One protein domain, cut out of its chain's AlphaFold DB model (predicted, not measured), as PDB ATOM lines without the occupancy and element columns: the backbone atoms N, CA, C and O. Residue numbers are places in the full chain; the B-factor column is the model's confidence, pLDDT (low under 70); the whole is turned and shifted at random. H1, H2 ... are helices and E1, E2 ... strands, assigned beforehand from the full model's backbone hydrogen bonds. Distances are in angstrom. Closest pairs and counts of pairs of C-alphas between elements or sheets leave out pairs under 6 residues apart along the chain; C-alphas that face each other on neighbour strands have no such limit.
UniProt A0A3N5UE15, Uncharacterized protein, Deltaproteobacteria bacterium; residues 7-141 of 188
ATOM      1  N   VAL A   7     -62.406  21.114 -10.367       84.94
ATOM      2  CA  VAL A   7     -63.540  21.149  -9.438       84.94
ATOM      3  C   VAL A   7     -63.604  22.500  -8.733       84.94
ATOM      4  O   VAL A   7     -62.615  23.237  -8.684       84.94
ATOM      5  N   ASP A   8     -64.765  22.824  -8.166       85.50
ATOM      6  CA  ASP A   8     -64.892  23.984  -7.287       85.50
ATOM      7  C   ASP A   8     -63.979  23.829  -6.067       85.50
ATOM      8  O   ASP A   8     -63.818  22.729  -5.534       85.50
ATOM      9  N   VAL A   9     -63.379  24.936  -5.612       81.31
ATOM     10  CA  VAL A   9     -62.517  24.932  -4.424       81.31
ATOM     11  C   VAL A   9     -63.380  24.622  -3.195       81.31
ATOM     12  O   VAL A   9     -64.227  25.447  -2.840       81.31
ATOM     13  N   PRO A  10     -63.169  23.483  -2.510       76.81
ATOM     14  CA  PRO A  10     -63.928  23.152  -1.312       76.81
ATOM     15  C   PRO A  10     -63.737  24.212  -0.226       76.81
ATOM     16  O   PRO A  10     -62.626  24.714  -0.038       76.81
ATOM     17  N   ASP A  11     -64.792  24.515   0.535       76.81
ATOM     18  CA  ASP A  11     -64.745  25.524   1.604       76.81
ATOM     19  C   ASP A  11     -63.635  25.251   2.628       76.81
ATOM     20  O   ASP A  11     -62.944  26.167   3.067       76.81
ATOM     21  N   GLU A  12     -63.411  23.977   2.942       68.38
ATOM     22  CA  GLU A  12     -62.371  23.502   3.860       68.38
ATOM     23  C   GLU A  12     -60.951  23.788   3.338       68.38
ATOM     24  O   GLU A  12     -60.041  24.004   4.130       68.38
ATOM     25  N   LEU A  13     -60.763  23.837   2.011       69.50
ATOM     26  CA  LEU A  13     -59.478  24.110   1.353       69.50
ATOM     27  C   LEU A  13     -59.249  25.598   1.064       69.50
ATOM     28  O   LEU A  13     -58.170  25.969   0.597       69.50
ATOM     29  N   LYS A  14     -60.211  26.472   1.392       71.19
ATOM     30  CA  LYS A  14     -59.959  27.925   1.465       71.19
ATOM     31  C   LYS A  14     -58.876  28.238   2.497       71.19
ATOM     32  O   LYS A  14     -58.144  29.215   2.352       71.19
ATOM     33  N   ILE A  15     -58.757  27.381   3.510       66.06
ATOM     34  CA  ILE A  15     -57.649  27.349   4.453       66.06
ATOM     35  C   ILE A  15     -56.778  26.154   4.053       66.06
ATOM     36  O   ILE A  15     -57.179  25.006   4.195       66.06
ATOM     37  N   LEU A  16     -55.596  26.420   3.493       65.69
ATOM     38  CA  LEU A  16     -54.705  25.400   2.922       65.69
ATOM     39  C   LEU A  16     -53.979  24.591   4.013       65.69
ATOM     40  O   LEU A  16     -52.760  24.694   4.171       65.69
ATOM     41  N   LEU A  17     -54.743  23.820   4.788       63.72
ATOM     42  CA  LEU A  17     -54.244  22.908   5.812       63.72
ATOM     43  C   LEU A  17     -54.216  21.472   5.261       63.72
ATOM     44  O   LEU A  17     -55.269  20.948   4.884       63.72
ATOM     45  N   PRO A  18     -53.049  20.799   5.262       57.31
ATOM     46  CA  PRO A  18     -52.914  19.426   4.771       57.31
ATOM     47  C   PRO A  18     -53.825  18.400   5.460       57.31
ATOM     48  O   PRO A  18     -54.137  17.361   4.890       57.31
ATOM     49  N   GLU A  19     -54.256  18.666   6.689       58.53
ATOM     50  CA  GLU A  19     -55.083  17.751   7.485       58.53
ATOM     51  C   GLU A  19     -56.525  17.656   6.966       58.53
ATOM     52  O   GLU A  19     -57.140  16.590   7.035       58.53
ATOM     53  N   LEU A  20     -57.027  18.738   6.359       59.56
ATOM     54  CA  LEU A  20     -58.396  18.878   5.846       59.56
ATOM     55  C   LEU A  20     -58.583  18.262   4.444       59.56
ATOM     56  O   LEU A  20     -59.577  18.497   3.761       59.56
ATOM     57  N   SER A  21     -57.601  17.498   3.967       60.12
ATOM     58  CA  SER A  21     -57.441  17.177   2.554       60.12
ATOM     59  C   SER A  21     -58.366  16.050   2.047       60.12
ATOM     60  O   SER A  21     -58.214  14.896   2.454       60.12
ATOM     61  N   LYS A  22     -59.234  16.350   1.068       64.56
ATOM     62  CA  LYS A  22     -60.098  15.389   0.333       64.56
ATOM     63  C   LYS A  22     -59.458  14.787  -0.934       64.56
ATOM     64  O   LYS A  22     -60.163  14.389  -1.851       64.56
ATOM     65  N   GLY A  23     -58.126  14.753  -1.030       70.94
ATOM     66  CA  GLY A  23     -57.458  14.383  -2.286       70.94
ATOM     67  C   GLY A  23     -57.633  15.429  -3.387       70.94
ATOM     68  O   GLY A  23     -57.672  15.096  -4.561       70.94
ATOM     69  N   VAL A  24     -57.761  16.699  -3.005       81.56
ATOM     70  CA  VAL A  24     -57.894  17.837  -3.918       81.56
ATOM     71  C   VAL A  24     -56.748  18.810  -3.659       81.56
ATOM     72  O   VAL A  24     -56.404  19.102  -2.506       81.56
ATOM     73  N   ILE A  25     -56.163  19.327  -4.736       83.06
ATOM     74  CA  ILE A  25     -55.105  20.339  -4.700       83.06
ATOM     75  C   ILE A  25     -55.581  21.642  -5.321       83.06
ATOM     76  O   ILE A  25     -56.352  21.638  -6.275       83.06
ATOM     77  N   VAL A  26     -55.091  22.763  -4.800       86.19
ATOM     78  CA  VAL A  26     -55.407  24.094  -5.327       86.19
ATOM     79  C   VAL A  26     -54.170  24.664  -6.012       86.19
ATOM     80  O   VAL A  26     -53.104  24.739  -5.401       86.19
ATOM     81  N   ILE A  27     -54.312  25.086  -7.267       87.31
ATOM     82  CA  ILE A  27     -53.262  25.741  -8.054       87.31
ATOM     83  C   ILE A  27     -53.810  27.086  -8.534       87.31
ATOM     84  O   ILE A  27     -54.746  27.148  -9.335       87.31
ATOM     85  N   GLY A  28     -53.241  28.186  -8.034       87.56
ATOM     86  CA  GLY A  28     -53.790  29.520  -8.271       87.56
ATOM     87  C   GLY A  28     -55.196  29.636  -7.685       87.56
ATOM     88  O   GLY A  28     -55.366  29.525  -6.475       87.56
ATOM     89  N   THR A  29     -56.197  29.835  -8.542       86.12
ATOM     90  CA  THR A  29     -57.614  29.964  -8.158       86.12
ATOM     91  C   THR A  29     -58.451  28.724  -8.482       86.12
ATOM     92  O   THR A  29     -59.671  28.775  -8.358       86.12
ATOM     93  N   LYS A  30     -57.823  27.640  -8.946       87.25
ATOM     94  CA  LYS A  30     -58.504  26.428  -9.418       87.25
ATOM     95  C   LYS A  30     -58.180  25.243  -8.520       87.25
ATOM     96  O   LYS A  30     -57.057  25.150  -8.024       87.25
ATOM     97  N   ALA A  31     -59.144  24.346  -8.337       87.31
ATOM     98  CA  ALA A  31     -58.946  23.087  -7.633       87.31
ATOM     99  C   ALA A  31     -58.983  21.903  -8.605       87.31
ATOM    100  O   ALA A  31     -59.711  21.917  -9.596       87.31
ATOM    101  N   TYR A  32     -58.179  20.889  -8.309       85.69
ATOM    102  CA  TYR A  32     -58.024  19.691  -9.125       85.69
ATOM    103  C   TYR A  32     -58.090  18.458  -8.234       85.69
ATOM    104  O   TYR A  32     -57.432  18.411  -7.188       85.69
ATOM    105  N   GLU A  33     -58.868  17.463  -8.651       83.62
ATOM    106  CA  GLU A  33     -58.852  16.145  -8.018       83.62
ATOM    107  C   GLU A  33     -57.505  15.456  -8.291       83.62
ATOM    108  O   GLU A  33     -57.025  15.413  -9.426       83.62
ATOM    109  N   MET A  34     -56.883  14.942  -7.231       76.12
ATOM    110  CA  MET A  34     -55.711  14.082  -7.305       76.12
ATOM    111  C   MET A  34     -56.165  12.629  -7.289       76.12
ATOM    112  O   MET A  34     -56.595  12.106  -6.258       76.12
ATOM    113  N   GLU A  35     -56.029  11.976  -8.436       71.12
ATOM    114  CA  GLU A  35     -56.132  10.524  -8.515       71.12
ATOM    115  C   GLU A  35     -54.872   9.865  -7.924       71.12
ATOM    116  O   GLU A  35     -53.792  10.472  -7.935       71.12
ATOM    117  N   PRO A  36     -54.980   8.621  -7.416       69.31
ATOM    118  CA  PRO A  36     -53.811   7.827  -7.064       69.31
ATOM    119  C   PRO A  36     -52.829   7.767  -8.237       69.31
ATOM    120  O   PRO A  36     -53.217   7.545  -9.384       69.31
ATOM    121  N   MET A  37     -51.547   7.973  -7.948       72.00
ATOM    122  CA  MET A  37     -50.524   7.975  -8.987       72.00
ATOM    123  C   MET A  37     -50.317   6.577  -9.568       72.00
ATOM    124  O   MET A  37     -50.399   5.569  -8.867       72.00
ATOM    125  N   THR A  38     -49.968   6.521 -10.850       74.69
ATOM    126  CA  THR A  38     -49.478   5.284 -11.472       74.69
ATOM    127  C   THR A  38     -48.091   4.918 -10.937       74.69
ATOM    128  O   THR A  38     -47.338   5.800 -10.512       74.69
ATOM    129  N   GLU A  39     -47.708   3.638 -11.020       69.25
ATOM    130  CA  GLU A  39     -46.380   3.167 -10.584       69.25
ATOM    131  C   GLU A  39     -45.233   3.986 -11.196       69.25
ATOM    132  O   GLU A  39     -44.332   4.410 -10.478       69.25
ATOM    133  N   GLY A  40     -45.299   4.300 -12.495       68.94
ATOM    134  CA  GLY A  40     -44.260   5.088 -13.167       68.94
ATOM    135  C   GLY A  40     -44.173   6.544 -12.688       68.94
ATOM    136  O   GLY A  40     -43.080   7.102 -12.590       68.94
ATOM    137  N   GLN A  41     -45.306   7.168 -12.347       75.44
ATOM    138  CA  GLN A  41     -45.317   8.514 -11.756       75.44
ATOM    139  C   GLN A  41     -44.747   8.487 -10.333       75.44
ATOM    140  O   GLN A  41     -43.941   9.351  -9.974       75.44
ATOM    141  N   LEU A  42     -45.123   7.476  -9.545       72.44
ATOM    142  CA  LEU A  42     -44.639   7.292  -8.181       72.44
ATOM    143  C   LEU A  42     -43.127   7.030  -8.156       72.44
ATOM    144  O   LEU A  42     -42.419   7.670  -7.378       72.44
ATOM    145  N   GLU A  43     -42.612   6.160  -9.027       72.06
ATOM    146  CA  GLU A  43     -41.178   5.874  -9.147       72.06
ATOM    147  C   GLU A  43     -40.384   7.142  -9.487       72.06
ATOM    148  O   GLU A  43     -39.383   7.457  -8.835       72.06
ATOM    149  N   GLN A  44     -40.845   7.918 -10.471       77.31
ATOM    150  CA  GLN A  44     -40.157   9.135 -10.894       77.31
ATOM    151  C   GLN A  44     -40.077  10.176  -9.770       77.31
ATOM    152  O   GLN A  44     -39.013  10.761  -9.543       77.31
ATOM    153  N   ILE A  45     -41.185  10.406  -9.063       78.38
ATOM    154  CA  ILE A  45     -41.245  11.407  -7.993       78.38
ATOM    155  C   ILE A  45     -40.467  10.929  -6.764       78.38
ATOM    156  O   ILE A  45     -39.719  11.711  -6.180       78.38
ATOM    157  N   THR A  46     -40.555   9.643  -6.418       71.50
ATOM    158  CA  THR A  46     -39.806   9.059  -5.294       71.50
ATOM    159  C   THR A  46     -38.298   9.137  -5.529       71.50
ATOM    160  O   THR A  46     -37.559   9.514  -4.622       71.50
ATOM    161  N   ASN A  47     -37.829   8.884  -6.755       77.06
ATOM    162  CA  ASN A  47     -36.419   9.048  -7.122       77.06
ATOM    163  C   ASN A  47     -35.942  10.507  -7.020       77.06
ATOM    164  O   ASN A  47     -34.823  10.769  -6.575       77.06
ATOM    165  N   ASP A  48     -36.777  11.468  -7.426       81.56
ATOM    166  CA  ASP A  48     -36.479  12.894  -7.259       81.56
ATOM    167  C   ASP A  48     -36.435  13.286  -5.769       81.56
ATOM    168  O   ASP A  48     -35.544  14.032  -5.362       81.56
ATOM    169  N   MET A  49     -37.352  12.764  -4.949       74.25
ATOM    170  CA  MET A  49     -37.370  12.994  -3.502       74.25
ATOM    171  C   MET A  49     -36.161  12.377  -2.801       74.25
ATOM    172  O   MET A  49     -35.564  13.038  -1.958       74.25
ATOM    173  N   ALA A  50     -35.765  11.155  -3.163       71.06
ATOM    174  CA  ALA A  50     -34.610  10.481  -2.575       71.06
ATOM    175  C   ALA A  50     -33.328  11.314  -2.731       71.06
ATOM    176  O   ALA A  50     -32.622  11.534  -1.753       71.06
ATOM    177  N   LYS A  51     -33.088  11.866  -3.928       77.06
ATOM    178  CA  LYS A  51     -31.956  12.777  -4.183       77.06
ATOM    179  C   LYS A  51     -32.038  14.048  -3.342       77.06
ATOM    180  O   LYS A  51     -31.044  14.507  -2.798       77.06
ATOM    181  N   LEU A  52     -33.239  14.600  -3.205       75.19
ATOM    182  CA  LEU A  52     -33.469  15.811  -2.424       75.19
ATOM    183  C   LEU A  52     -33.195  15.573  -0.929       75.19
ATOM    184  O   LEU A  52     -32.585  16.409  -0.266       75.19
ATOM    185  N   PHE A  53     -33.581  14.409  -0.404       71.81
ATOM    186  CA  PHE A  53     -33.258  13.990   0.960       71.81
ATOM    187  C   PHE A  53     -31.782  13.657   1.162       71.81
ATOM    188  O   PHE A  53     -31.253  13.921   2.243       71.81
ATOM    189  N   GLU A  54     -31.113  13.111   0.149       72.00
ATOM    190  CA  GLU A  54     -29.668  12.897   0.168       72.00
ATOM    191  C   GLU A  54     -28.922  14.230   0.327       72.00
ATOM    192  O   GLU A  54     -28.046  14.331   1.185       72.00
ATOM    193  N   ASP A  55     -29.332  15.270  -0.403       71.94
ATOM    194  CA  ASP A  55     -28.753  16.614  -0.295       71.94
ATOM    195  C   ASP A  55     -29.032  17.268   1.073       71.94
ATOM    196  O   ASP A  55     -28.164  17.929   1.643       71.94
ATOM    197  N   ILE A  56     -30.227  17.063   1.644       72.94
ATOM    198  CA  ILE A  56     -30.567  17.548   2.996       72.94
ATOM    199  C   ILE A  56     -29.719  16.848   4.065       72.94
ATOM    200  O   ILE A  56     -29.240  17.486   5.002       72.94
ATOM    201  N   SER A  57     -29.569  15.527   3.951       70.69
ATOM    202  CA  SER A  57     -28.883  14.698   4.951       70.69
ATOM    203  C   SER A  57     -27.368  14.857   4.889       70.69
ATOM    204  O   SER A  57     -26.672  14.598   5.870       70.69
ATOM    205  N   ASN A  58     -26.859  15.303   3.743       79.44
ATOM    206  CA  ASN A  58     -25.449  15.544   3.521       79.44
ATOM    207  C   ASN A  58     -25.232  17.023   3.161       79.44
ATOM    208  O   ASN A  58     -24.961  17.339   2.006       79.44
ATOM    209  N   PRO A  59     -25.341  17.952   4.127       81.81
ATOM    210  CA  PRO A  59     -25.216  19.366   3.821       81.81
ATOM    211  C   PRO A  59     -23.789  19.725   3.388       81.81
ATOM    212  O   PRO A  59     -22.785  19.217   3.911       81.81
ATOM    213  N   ASP A  60     -23.720  20.641   2.430       88.12
ATOM    214  CA  ASP A  60     -22.484  21.261   1.974       88.12
ATOM    215  C   ASP A  60     -22.015  22.338   2.967       88.12
ATOM    216  O   ASP A  60     -22.795  22.901   3.735       88.12
ATOM    217  N   GLY A  61     -20.719  22.647   2.942       89.19
ATOM    218  CA  GLY A  61     -20.131  23.764   3.682       89.19
ATOM    219  C   GLY A  61     -19.589  24.815   2.723       89.19
ATOM    220  O   GLY A  61     -18.973  24.470   1.715       89.19
ATOM    221  N   LYS A  62     -19.773  26.102   3.021       92.88
ATOM    222  CA  LYS A  62     -19.260  27.197   2.182       92.88
ATOM    223  C   LYS A  62     -18.203  28.012   2.903       92.88
ATOM    224  O   LYS A  62     -18.424  28.489   4.007       92.88
ATOM    225  N   CYS A  63     -17.063  28.227   2.257       93.06
ATOM    226  CA  CYS A  63     -16.088  29.192   2.743       93.06
ATOM    227  C   CYS A  63     -16.575  30.611   2.427       93.06
ATOM    228  O   CYS A  63     -16.833  30.942   1.269       93.06
ATOM    229  N   MET A  64     -16.674  31.464   3.447       92.44
ATOM    230  CA  MET A  64     -17.138  32.848   3.285       92.44
ATOM    231  C   MET A  64     -16.066  33.777   2.697       92.44
ATOM    232  O   MET A  64     -16.404  34.832   2.168       92.44
ATOM    233  N   LYS A  65     -14.789  33.375   2.749       91.75
ATOM    234  CA  LYS A  65     -13.653  34.147   2.228       91.75
ATOM    235  C   LYS A  65     -13.417  33.904   0.740       91.75
ATOM    236  O   LYS A  65     -13.432  34.853  -0.037       91.75
ATOM    237  N   CYS A  66     -13.229  32.647   0.330       92.00
ATOM    238  CA  CYS A  66     -12.982  32.295  -1.074       92.00
ATOM    239  C   CYS A  66     -14.234  31.846  -1.847       92.00
ATOM    240  O   CYS A  66     -14.168  31.633  -3.054       92.00
ATOM    241  N   GLY A  67     -15.380  31.672  -1.179       89.88
ATOM    242  CA  GLY A  67     -16.640  31.260  -1.808       89.88
ATOM    243  C   GLY A  67     -16.735  29.773  -2.164       89.88
ATOM    244  O   GLY A  67     -17.776  29.342  -2.664       89.88
ATOM    245  N   LYS A  68     -15.683  28.982  -1.911       92.31
ATOM    246  CA  LYS A  68     -15.631  27.552  -2.240       92.31
ATOM    247  C   LYS A  68     -16.698  26.766  -1.484       92.31
ATOM    248  O   LYS A  68     -16.843  26.920  -0.273       92.31
ATOM    249  N   VAL A  69     -17.399  25.895  -2.205       91.75
ATOM    250  CA  VAL A  69     -18.371  24.954  -1.641       91.75
ATOM    251  C   VAL A  69     -17.710  23.587  -1.507       91.75
ATOM    252  O   VAL A  69     -17.207  23.023  -2.481       91.75
ATOM    253  N   VAL A  70     -17.687  23.068  -0.286       89.19
ATOM    254  CA  VAL A  70     -17.194  21.740   0.062       89.19
ATOM    255  C   VAL A  70     -18.394  20.820   0.194       89.19
ATOM    256  O   VAL A  70     -19.219  20.988   1.092       89.19
ATOM    257  N   LYS A  71     -18.480  19.840  -0.706       89.12
ATOM    258  CA  LYS A  71     -19.603  18.908  -0.714       89.12
ATOM    259  C   LYS A  71     -19.587  17.977   0.486       89.12
ATOM    260  O   LYS A  71     -18.530  17.423   0.807       89.12
ATOM    261  N   TYR A  72     -20.758  17.748   1.079       86.56
ATOM    262  CA  TYR A  72     -20.934  16.787   2.172       86.56
ATOM    263  C   TYR A  72     -19.988  17.064   3.351       86.56
ATOM    264  O   TYR A  72     -19.382  16.146   3.913       86.56
ATOM    265  N   ALA A  73     -19.821  18.342   3.693       82.81
ATOM    266  CA  ALA A  73     -18.851  18.801   4.681       82.81
ATOM    267  C   ALA A  73     -19.125  18.195   6.066       82.81
ATOM    268  O   ALA A  73     -18.214  17.654   6.694       82.81
ATOM    269  N   LEU A  74     -20.390  18.190   6.504       78.00
ATOM    270  CA  LEU A  74     -20.774  17.695   7.826       78.00
ATOM    271  C   LEU A  74     -20.578  16.168   7.980       78.00
ATOM    272  O   LEU A  74     -19.860  15.770   8.903       78.00
ATOM    273  N   PRO A  75     -21.089  15.292   7.083       80.62
ATOM    274  CA  PRO A  75     -20.837  13.848   7.167       80.62
ATOM    275  C   PRO A  75     -19.351  13.479   7.086       80.62
ATOM    276  O   PRO A  75     -18.901  12.534   7.733       80.62
ATOM    277  N   ARG A  76     -18.571  14.238   6.303       86.06
ATOM    278  CA  ARG A  76     -17.124  14.027   6.146       86.06
ATOM    279  C   ARG A  76     -16.290  14.677   7.251       86.06
ATOM    280  O   ARG A  76     -15.070  14.539   7.221       86.06
ATOM    281  N   LYS A  77     -16.925  15.352   8.219       86.12
ATOM    282  CA  LYS A  77     -16.269  16.085   9.315       86.12
ATOM    283  C   LYS A  77     -15.245  17.114   8.814       86.12
ATOM    284  O   LYS A  77     -14.184  17.285   9.409       86.12
ATOM    285  N   ILE A  78     -15.554  17.778   7.702       87.75
ATOM    286  CA  ILE A  78     -14.741  18.851   7.132       87.75
ATOM    287  C   ILE A  78     -15.336  20.174   7.605       87.75
ATOM    288  O   ILE A  78     -16.418  20.556   7.173       87.75
ATOM    289  N   PHE A  79     -14.624  20.870   8.487       89.50
ATOM    290  CA  PHE A  79     -15.078  22.141   9.066       89.50
ATOM    291  C   PHE A  79     -14.287  23.351   8.559       89.50
ATOM    292  O   PHE A  79     -14.680  24.487   8.805       89.50
ATOM    293  N   GLU A  80     -13.205  23.109   7.820       93.31
ATOM    294  CA  GLU A  80     -12.300  24.133   7.304       93.31
ATOM    295  C   GLU A  80     -12.207  24.057   5.782       93.31
ATOM    296  O   GLU A  80     -12.268  22.980   5.176       93.31
ATOM    297  N   CYS A  81     -12.011  25.207   5.149       90.12
ATOM    298  CA  CYS A  81     -11.738  25.273   3.730       90.12
ATOM    299  C   CYS A  81     -10.384  24.611   3.415       90.12
ATOM    300  O   CYS A  81      -9.374  24.925   4.051       90.12
ATOM    301  N   PRO A  82     -10.306  23.733   2.401       89.50
ATOM    302  CA  PRO A  82      -9.051  23.084   2.032       89.50
ATOM    303  C   PRO A  82      -7.972  24.063   1.542       89.50
ATOM    304  O   PRO A  82      -6.792  23.733   1.662       89.50
ATOM    305  N   ASP A  83      -8.363  25.238   1.039       91.38
ATOM    306  CA  ASP A  83      -7.460  26.179   0.367       91.38
ATOM    307  C   ASP A  83      -6.926  27.260   1.318       91.38
ATOM    308  O   ASP A  83      -5.733  27.546   1.311       91.38
ATOM    309  N   ASP A  84      -7.796  27.849   2.145       91.12
ATOM    310  CA  ASP A  84      -7.453  28.985   3.015       91.12
ATOM    311  C   ASP A  84      -7.595  28.698   4.520       91.12
ATOM    312  O   ASP A  84      -7.298  29.577   5.326       91.12
ATOM    313  N   LYS A  85      -7.990  27.470   4.894       91.88
ATOM    314  CA  LYS A  85      -8.184  27.002   6.282       91.88
ATOM    315  C   LYS A  85      -9.213  27.790   7.098       91.88
ATOM    316  O   LYS A  85      -9.311  27.591   8.303       91.88
ATOM    317  N   GLU A  86     -10.017  28.639   6.462       91.50
ATOM    318  CA  GLU A  86     -11.098  29.351   7.143       91.50
ATOM    319  C   GLU A  86     -12.258  28.404   7.488       91.50
ATOM    320  O   GLU A  86     -12.502  27.438   6.753       91.50
ATOM    321  N   PRO A  87     -13.023  28.686   8.557       92.00
ATOM    322  CA  PRO A  87     -14.195  27.896   8.905       92.00
ATOM    323  C   PRO A  87     -15.259  27.941   7.799       92.00
ATOM    324  O   PRO A  87     -15.540  28.985   7.201       92.00
ATOM    325  N   LEU A  88     -15.879  26.790   7.542       91.00
ATOM    326  CA  LEU A  88     -17.002  26.667   6.617       91.00
ATOM    327  C   LEU A  88     -18.310  27.067   7.311       91.00
ATOM    328  O   LEU A  88     -18.595  26.628   8.423       91.00
ATOM    329  N   SER A  89     -19.139  27.856   6.630       89.31
ATOM    330  CA  SER A  89     -20.523  28.094   7.037       89.31
ATOM    331  C   SER A  89     -21.392  26.902   6.650       89.31
ATOM    332  O   SER A  89     -21.326  26.447   5.502       89.31
ATOM    333  N   ASP A  90     -22.240  26.454   7.573       84.00
ATOM    334  CA  ASP A  90     -23.244  25.426   7.312       84.00
ATOM    335  C   ASP A  90     -24.254  25.907   6.256       84.00
ATOM    336  O   ASP A  90     -24.813  27.001   6.368       84.00
ATOM    337  N   MET A  91     -24.460  25.102   5.210       84.38
ATOM    338  CA  MET A  91     -25.486  25.333   4.189       84.38
ATOM    339  C   MET A  91     -26.706  24.421   4.359       84.38
ATOM    340  O   MET A  91     -27.503  24.295   3.424       84.38
ATOM    341  N   SER A  92     -26.861  23.777   5.519       77.94
ATOM    342  CA  SER A  92     -28.025  22.959   5.823       77.94
ATOM    343  C   SER A  92     -29.315  23.758   5.629       77.94
ATOM    344  O   SER A  92     -29.460  24.916   6.029       77.94
ATOM    345  N   LYS A  93     -30.269  23.133   4.940       70.00
ATOM    346  CA  LYS A  93     -31.600  23.693   4.724       70.00
ATOM    347  C   LYS A  93     -32.604  22.861   5.487       70.00
ATOM    348  O   LYS A  93     -32.529  21.633   5.490       70.00
ATOM    349  N   ALA A  94     -33.597  23.533   6.062       69.56
ATOM    350  CA  ALA A  94     -34.785  22.841   6.526       69.56
ATOM    351  C   ALA A  94     -35.367  22.026   5.352       69.56
ATOM    352  O   ALA A  94     -35.466  22.565   4.243       69.56
ATOM    353  N   PRO A  95     -35.776  20.766   5.563       67.06
ATOM    354  CA  PRO A  95     -36.231  19.891   4.486       67.06
ATOM    355  C   PRO A  95     -37.316  20.507   3.588       67.06
ATOM    356  O   PRO A  95     -37.242  20.426   2.365       67.06
ATOM    357  N   MET A  96     -38.283  21.223   4.176       67.25
ATOM    358  CA  MET A  96     -39.289  21.944   3.389       67.25
ATOM    359  C   MET A  96     -38.710  23.078   2.550       67.25
ATOM    360  O   MET A  96     -39.163  23.293   1.428       67.25
ATOM    361  N   GLN A  97     -37.719  23.803   3.066       68.62
ATOM    362  CA  GLN A  97     -37.073  24.863   2.302       68.62
ATOM    363  C   GLN A  97     -36.302  24.277   1.117       68.62
ATOM    364  O   GLN A  97     -36.374  24.819   0.021       68.62
ATOM    365  N   ALA A  98     -35.648  23.125   1.293       72.25
ATOM    366  CA  ALA A  98     -35.008  22.411   0.192       72.25
ATOM    367  C   ALA A  98     -36.024  21.956  -0.874       72.25
ATOM    368  O   ALA A  98     -35.772  22.128  -2.066       72.25
ATOM    369  N   ILE A  99     -37.198  21.447  -0.470       72.19
ATOM    370  CA  ILE A  99     -38.275  21.066  -1.402       72.19
ATOM    371  C   ILE A  99     -38.770  22.283  -2.193       72.19
ATOM    372  O   ILE A  99     -38.879  22.210  -3.418       72.19
ATOM    373  N   ILE A 100     -39.022  23.403  -1.514       71.50
ATOM    374  CA  ILE A 100     -39.470  24.654  -2.142       71.50
ATOM    375  C   ILE A 100     -38.406  25.179  -3.123       71.50
ATOM    376  O   ILE A 100     -38.728  25.477  -4.274       71.50
ATOM    377  N   ASP A 101     -37.139  25.220  -2.705       73.56
ATOM    378  CA  ASP A 101     -36.025  25.757  -3.499       73.56
ATOM    379  C   ASP A 101     -35.652  24.870  -4.694       73.56
ATOM    380  O   ASP A 101     -35.119  25.357  -5.690       73.56
ATOM    381  N   SER A 102     -35.927  23.565  -4.621       73.12
ATOM    382  CA  SER A 102     -35.554  22.601  -5.664       73.12
ATOM    383  C   SER A 102     -36.256  22.826  -7.004       73.12
ATOM    384  O   SER A 102     -35.872  22.225  -8.007       73.12
ATOM    385  N   SER A 103     -37.310  23.654  -7.041       74.81
ATOM    386  CA  SER A 103     -38.211  23.848  -8.187       74.81
ATOM    387  C   SER A 103     -38.895  22.566  -8.697       74.81
ATOM    388  O   SER A 103     -39.505  22.572  -9.767       74.81
ATOM    389  N   LYS A 104     -38.837  21.468  -7.927       83.56
ATOM    390  CA  LYS A 104     -39.390  20.159  -8.302       83.56
ATOM    391  C   LYS A 104     -40.902  20.072  -8.139       83.56
ATOM    392  O   LYS A 104     -41.548  19.381  -8.914       83.56
ATOM    393  N   VAL A 105     -41.478  20.804  -7.184       84.00
ATOM    394  CA  VAL A 105     -42.916  20.715  -6.877       84.00
ATOM    395  C   VAL A 105     -43.808  21.045  -8.085       84.00
ATOM    396  O   VAL A 105     -44.691  20.243  -8.384       84.00
ATOM    397  N   PRO A 106     -43.583  22.134  -8.848       88.38
ATOM    398  CA  PRO A 106     -44.343  22.385 -10.075       88.38
ATOM    399  C   PRO A 106     -44.222  21.268 -11.117       88.38
ATOM    400  O   PRO A 106     -45.196  20.960 -11.799       88.38
ATOM    401  N   LYS A 107     -43.048  20.632 -11.217       89.38
ATOM    402  CA  LYS A 107     -42.824  19.499 -12.119       89.38
ATOM    403  C   LYS A 107     -43.614  18.266 -11.671       89.38
ATOM    404  O   LYS A 107     -44.243  17.615 -12.497       89.38
ATOM    405  N   TRP A 108     -43.622  17.961 -10.375       88.19
ATOM    406  CA  TRP A 108     -44.427  16.869  -9.819       88.19
ATOM    407  C   TRP A 108     -45.918  17.115 -10.046       88.19
ATOM    408  O   TRP A 108     -46.621  16.235 -10.526       88.19
ATOM    409  N   LEU A 109     -46.383  18.341  -9.811       88.06
ATOM    410  CA  LEU A 109     -47.759  18.732 -10.096       88.06
ATOM    411  C   LEU A 109     -48.115  18.589 -11.575       88.06
ATOM    412  O   LEU A 109     -49.194  18.088 -11.875       88.06
ATOM    413  N   ALA A 110     -47.224  18.958 -12.495       89.56
ATOM    414  CA  ALA A 110     -47.432  18.757 -13.928       89.56
ATOM    415  C   ALA A 110     -47.570  17.268 -14.285       89.56
ATOM    416  O   ALA A 110     -48.464  16.894 -15.040       89.56
ATOM    417  N   ILE A 111     -46.734  16.405 -13.695       86.00
ATOM    418  CA  ILE A 111     -46.790  14.948 -13.886       86.00
ATOM    419  C   ILE A 111     -48.113  14.368 -13.373       86.00
ATOM    420  O   ILE A 111     -48.697  13.512 -14.035       86.00
ATOM    421  N   ILE A 112     -48.570  14.819 -12.204       83.31
ATOM    422  CA  ILE A 112     -49.760  14.286 -11.527       83.31
ATOM    423  C   ILE A 112     -51.044  14.788 -12.190       83.31
ATOM    424  O   ILE A 112     -51.971  14.018 -12.405       83.31
ATOM    425  N   THR A 113     -51.101  16.074 -12.529       84.94
ATOM    426  CA  THR A 113     -52.325  16.708 -13.050       84.94
ATOM    427  C   THR A 113     -52.428  16.705 -14.572       84.94
ATOM    428  O   THR A 113     -53.504  16.946 -15.121       84.94
ATOM    429  N   GLY A 114     -51.310  16.492 -15.273       84.75
ATOM    430  CA  GLY A 114     -51.208  16.692 -16.719       84.75
ATOM    431  C   GLY A 114     -51.214  18.165 -17.150       84.75
ATOM    432  O   GLY A 114     -51.272  18.442 -18.348       84.75
ATOM    433  N   LEU A 115     -51.167  19.115 -16.208       88.00
ATOM    434  CA  LEU A 115     -51.095  20.547 -16.505       88.00
ATOM    435  C   LEU A 115     -49.687  20.963 -16.945       88.00
ATOM    436  O   LEU A 115     -48.686  20.315 -16.640       88.00
ATOM    437  N   ASN A 116     -49.598  22.100 -17.633       89.50
ATOM    438  CA  ASN A 116     -48.320  22.654 -18.059       89.50
ATOM    439  C   ASN A 116     -47.503  23.174 -16.857       89.50
ATOM    440  O   ASN A 116     -47.976  24.016 -16.092       89.50
ATOM    441  N   GLU A 117     -46.249  22.725 -16.722       90.50
ATOM    442  CA  GLU A 117     -45.347  23.129 -15.629       90.50
ATOM    443  C   GLU A 117     -45.164  24.655 -15.541       90.50
ATOM    444  O   GLU A 117     -45.146  25.215 -14.444       90.50
ATOM    445  N   THR A 118     -45.056  25.344 -16.681       89.19
ATOM    446  CA  THR A 118     -44.876  26.802 -16.740       89.19
ATOM    447  C   THR A 118     -46.102  27.531 -16.205       89.19
ATOM    448  O   THR A 118     -45.970  28.510 -15.469       89.19
ATOM    449  N   GLU A 119     -47.301  27.035 -16.513       88.88
ATOM    450  CA  GLU A 119     -48.539  27.607 -15.980       88.88
ATOM    451  C   GLU A 119     -48.670  27.388 -14.475       88.88
ATOM    452  O   GLU A 119     -49.102  28.295 -13.762       88.88
ATOM    453  N   ILE A 120     -48.269  26.211 -13.985       89.50
ATOM    454  CA  ILE A 120     -48.247  25.922 -12.550       89.50
ATOM    455  C   ILE A 120     -47.277  26.876 -11.852       89.50
ATOM    456  O   ILE A 120     -47.671  27.531 -10.890       89.50
ATOM    457  N   LYS A 121     -46.044  27.024 -12.359       88.31
ATOM    458  CA  LYS A 121     -45.038  27.942 -11.794       88.31
ATOM    459  C   LYS A 121     -45.532  29.383 -11.704       88.31
ATOM    460  O   LYS A 121     -45.221  30.059 -10.731       88.31
ATOM    461  N   ALA A 122     -46.297  29.843 -12.692       87.75
ATOM    462  CA  ALA A 122     -46.817  31.207 -12.715       87.75
ATOM    463  C   ALA A 122     -47.952  31.454 -11.704       87.75
ATOM    464  O   ALA A 122     -48.190  32.599 -11.326       87.75
ATOM    465  N   LYS A 123     -48.677  30.405 -11.294       88.94
ATOM    466  CA  LYS A 123     -49.920  30.526 -10.513       88.94
ATOM    467  C   LYS A 123     -49.803  30.003  -9.084       88.94
ATOM    468  O   LYS A 123     -50.586  30.412  -8.229       88.94
ATOM    469  N   ILE A 124     -48.887  29.073  -8.827       87.94
ATOM    470  CA  ILE A 124     -48.810  28.383  -7.544       87.94
ATOM    471  C   ILE A 124     -48.159  29.251  -6.467       87.94
ATOM    472  O   ILE A 124     -47.120  29.874  -6.674       87.94
ATOM    473  N   THR A 125     -48.760  29.259  -5.282       85.88
ATOM    474  CA  THR A 125     -48.216  29.953  -4.110       85.88
ATOM    475  C   THR A 125     -47.416  29.006  -3.214       85.88
ATOM    476  O   THR A 125     -47.605  27.789  -3.230       85.88
ATOM    477  N   VAL A 126     -46.560  29.557  -2.348       80.31
ATOM    478  CA  VAL A 126     -45.798  28.765  -1.363       80.31
ATOM    479  C   VAL A 126     -46.720  27.963  -0.433       80.31
ATOM    480  O   VAL A 126     -46.410  26.825  -0.088       80.31
ATOM    481  N   ASN A 127     -47.879  28.511  -0.059       79.88
ATOM    482  CA  ASN A 127     -48.848  27.796   0.777       79.88
ATOM    483  C   ASN A 127     -49.479  26.610   0.032       79.88
ATOM    484  O   ASN A 127     -49.655  25.548   0.618       79.88
ATOM    485  N   GLN A 128     -49.744  26.751  -1.269       83.44
ATOM    486  CA  GLN A 128     -50.231  25.654  -2.112       83.44
ATOM    487  C   GLN A 128     -49.166  24.569  -2.316       83.44
ATOM    488  O   GLN A 128     -49.492  23.385  -2.315       83.44
ATOM    489  N   ILE A 129     -47.886  24.952  -2.407       81.38
ATOM    490  CA  ILE A 129     -46.759  24.007  -2.419       81.38
ATOM    491  C   ILE A 129     -46.721  23.187  -1.122       81.38
ATOM    492  O   ILE A 129     -46.597  21.963  -1.176       81.38
ATOM    493  N   LYS A 130     -46.857  23.840   0.039       75.81
ATOM    494  CA  LYS A 130     -46.899  23.161   1.345       75.81
ATOM    495  C   LYS A 130     -48.105  22.225   1.463       75.81
ATOM    496  O   LYS A 130     -47.945  21.093   1.911       75.81
ATOM    497  N   HIS A 131     -49.279  22.678   1.017       78.31
ATOM    498  CA  HIS A 131     -50.499  21.865   0.968       78.31
ATOM    499  C   HIS A 131     -50.307  20.603   0.127       78.31
ATOM    500  O   HIS A 131     -50.580  19.499   0.593       78.31
ATOM    501  N   PHE A 132     -49.774  20.758  -1.087       81.31
ATOM    502  CA  PHE A 132     -49.483  19.631  -1.966       81.31
ATOM    503  C   PHE A 132     -48.492  18.650  -1.335       81.31
ATOM    504  O   PHE A 132     -48.758  17.455  -1.349       81.31
ATOM    505  N   ALA A 133     -47.389  19.130  -0.749       75.44
ATOM    506  CA  ALA A 133     -46.406  18.258  -0.107       75.44
ATOM    507  C   ALA A 133     -47.039  17.398   1.002       75.44
ATOM    508  O   ALA A 133     -46.787  16.196   1.062       75.44
ATOM    509  N   GLY A 134     -47.908  17.990   1.830       70.81
ATOM    510  CA  GLY A 134     -48.625  17.260   2.876       70.81
ATOM    511  C   GLY A 134     -49.659  16.264   2.334       70.81
ATOM    512  O   GLY A 134     -49.714  15.126   2.801       70.81
ATOM    513  N   LEU A 135     -50.441  16.638   1.313       73.38
ATOM    514  CA  LEU A 135     -51.409  15.727   0.684       73.38
ATOM    515  C   LEU A 135     -50.713  14.557  -0.028       73.38
ATOM    516  O   LEU A 135     -51.098  13.403   0.160       73.38
ATOM    517  N   PHE A 136     -49.681  14.854  -0.820       73.75
ATOM    518  CA  PHE A 136     -48.859  13.868  -1.516       73.75
ATOM    519  C   PHE A 136     -48.293  12.844  -0.530       73.75
ATOM    520  O   PHE A 136     -48.381  11.638  -0.759       73.75
ATOM    521  N   TRP A 137     -47.780  13.326   0.601       67.06
ATOM    522  CA  TRP A 137     -47.268  12.482   1.669       67.06
ATOM    523  C   TRP A 137     -48.343  11.572   2.266       67.06
ATOM    524  O   TRP A 137     -48.159  10.360   2.334       67.06
ATOM    525  N   LYS A 138     -49.490  12.136   2.659       67.19
ATOM    526  CA  LYS A 138     -50.593  11.382   3.271       67.19
ATOM    527  C   LYS A 138     -51.126  10.284   2.348       67.19
ATOM    528  O   LYS A 138     -51.410   9.184   2.812       67.19
ATOM    529  N   GLN A 139     -51.250  10.566   1.054       66.44
ATOM    530  CA  GLN A 139     -51.802   9.605   0.098       66.44
ATOM    531  C   GLN A 139     -50.837   8.481  -0.284       66.44
ATOM    532  O   GLN A 139     -51.294   7.382  -0.568       66.44
ATOM    533  N   ASN A 140     -49.527   8.742  -0.305       61.44
ATOM    534  CA  ASN A 140     -48.557   7.797  -0.872       61.44
ATOM    535  C   ASN A 140     -47.620   7.181   0.175       61.44
ATOM    536  O   ASN A 140     -46.956   6.191  -0.114       61.44
ATOM    537  N   PHE A 141     -47.561   7.751   1.383       56.56
ATOM    538  CA  PHE A 141     -46.605   7.360   2.424       56.56
ATOM    539  C   PHE A 141     -47.189   7.367   3.849       56.56
ATOM    540  O   PHE A 141     -46.426   7.343   4.814       56.56
TER     541      PHE A 141
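What this domain is: This is residues 7 to 141 of the 188 residues of an uncharacterized protein of Deltaproteobacteria bacterium (UniProt A0A3N5UE15). Two unequal lobes stand at the ends of an elongated model: a larger one of helices H4, H5 and H6 with the small hairpin E1 and E2 and the short H1, and a small one of the hairpin E3 and E4 with the long loop of residues 64 to 87. The long helix H2 runs from the larger lobe toward the small one, and H3 packs on it between the lobes. The printed part has 135 residues, with six named helices and four named strands in the order H1 E1 E2 H2 E3 E4 H3 H4 H5 H6; both two-stranded sheets are antiparallel and the class is mostly helix. The whole is loose, with a radius of gyration of the C-alphas of 18.4 A, and spans 58 by 29 by 27 A.

Where its parts are: Find C-alpha 11 at (-64.745, 25.524, 1.604), where H1 begins; it ends at residue 14. Strands E1, residues 24 to 27, and E2, residues 30 to 33, follow. Helix H2 runs from C-alpha 39 at (-46.380, 3.167, -10.584) to residue 57, 26.1 A. Next look for strands E3, residues 61 to 63, and E4, residues 88 to 90. Then come H3, residues 95 to 101, 9.9 A; H4, residues 104 to 113, 14.2 A; and H5, residues 117 to 123, 10.1 A. H6, residues 126 to 141, is 21.8 A long and ends at C-alpha 141 at (-46.605, 7.360, 2.424).

How they stand to each other: In the hairpin E1 and E2, look at N 25 and O 32, 2.9 A apart. The closest C-alphas of E1 and H6 are those of Val 26 and Gln 128, 6.3 A apart. H1 touches no helix. H2 touches H4 with residues 41 to 48 alone, closest at the C-alphas of Ile 45 and Trp 108, 6.6 A; their tilt is a shallow 13 degrees, opposite ways. In the hairpin E3 and E4, N 62 and O 89 are 2.9 A apart, within hydrogen-bond range. H3 and H6 only just touch, with 3 pairs of C-alphas within 8 A, the closest being Ile 100 and Ile 129 at 7.3 A. H4 and H5 touch about perpendicular, at 75 degrees, closest at the C-alphas of Ala 110 and Glu 117, 5.1 A. In H2, H3, H4, H5 and H6 every O i to N i+4 pair is within hydrogen-bond range; H1 is too short for one.

The domain as a whole: The two C-alphas farthest apart are those of Asp 8 and Asp 84, 58.6 A. The printed part has no cut, and the link from E3 to E4, 24 residues, is long. Confidence is under 70 at 22 residues, among them 15 to 22 and 137 to 141.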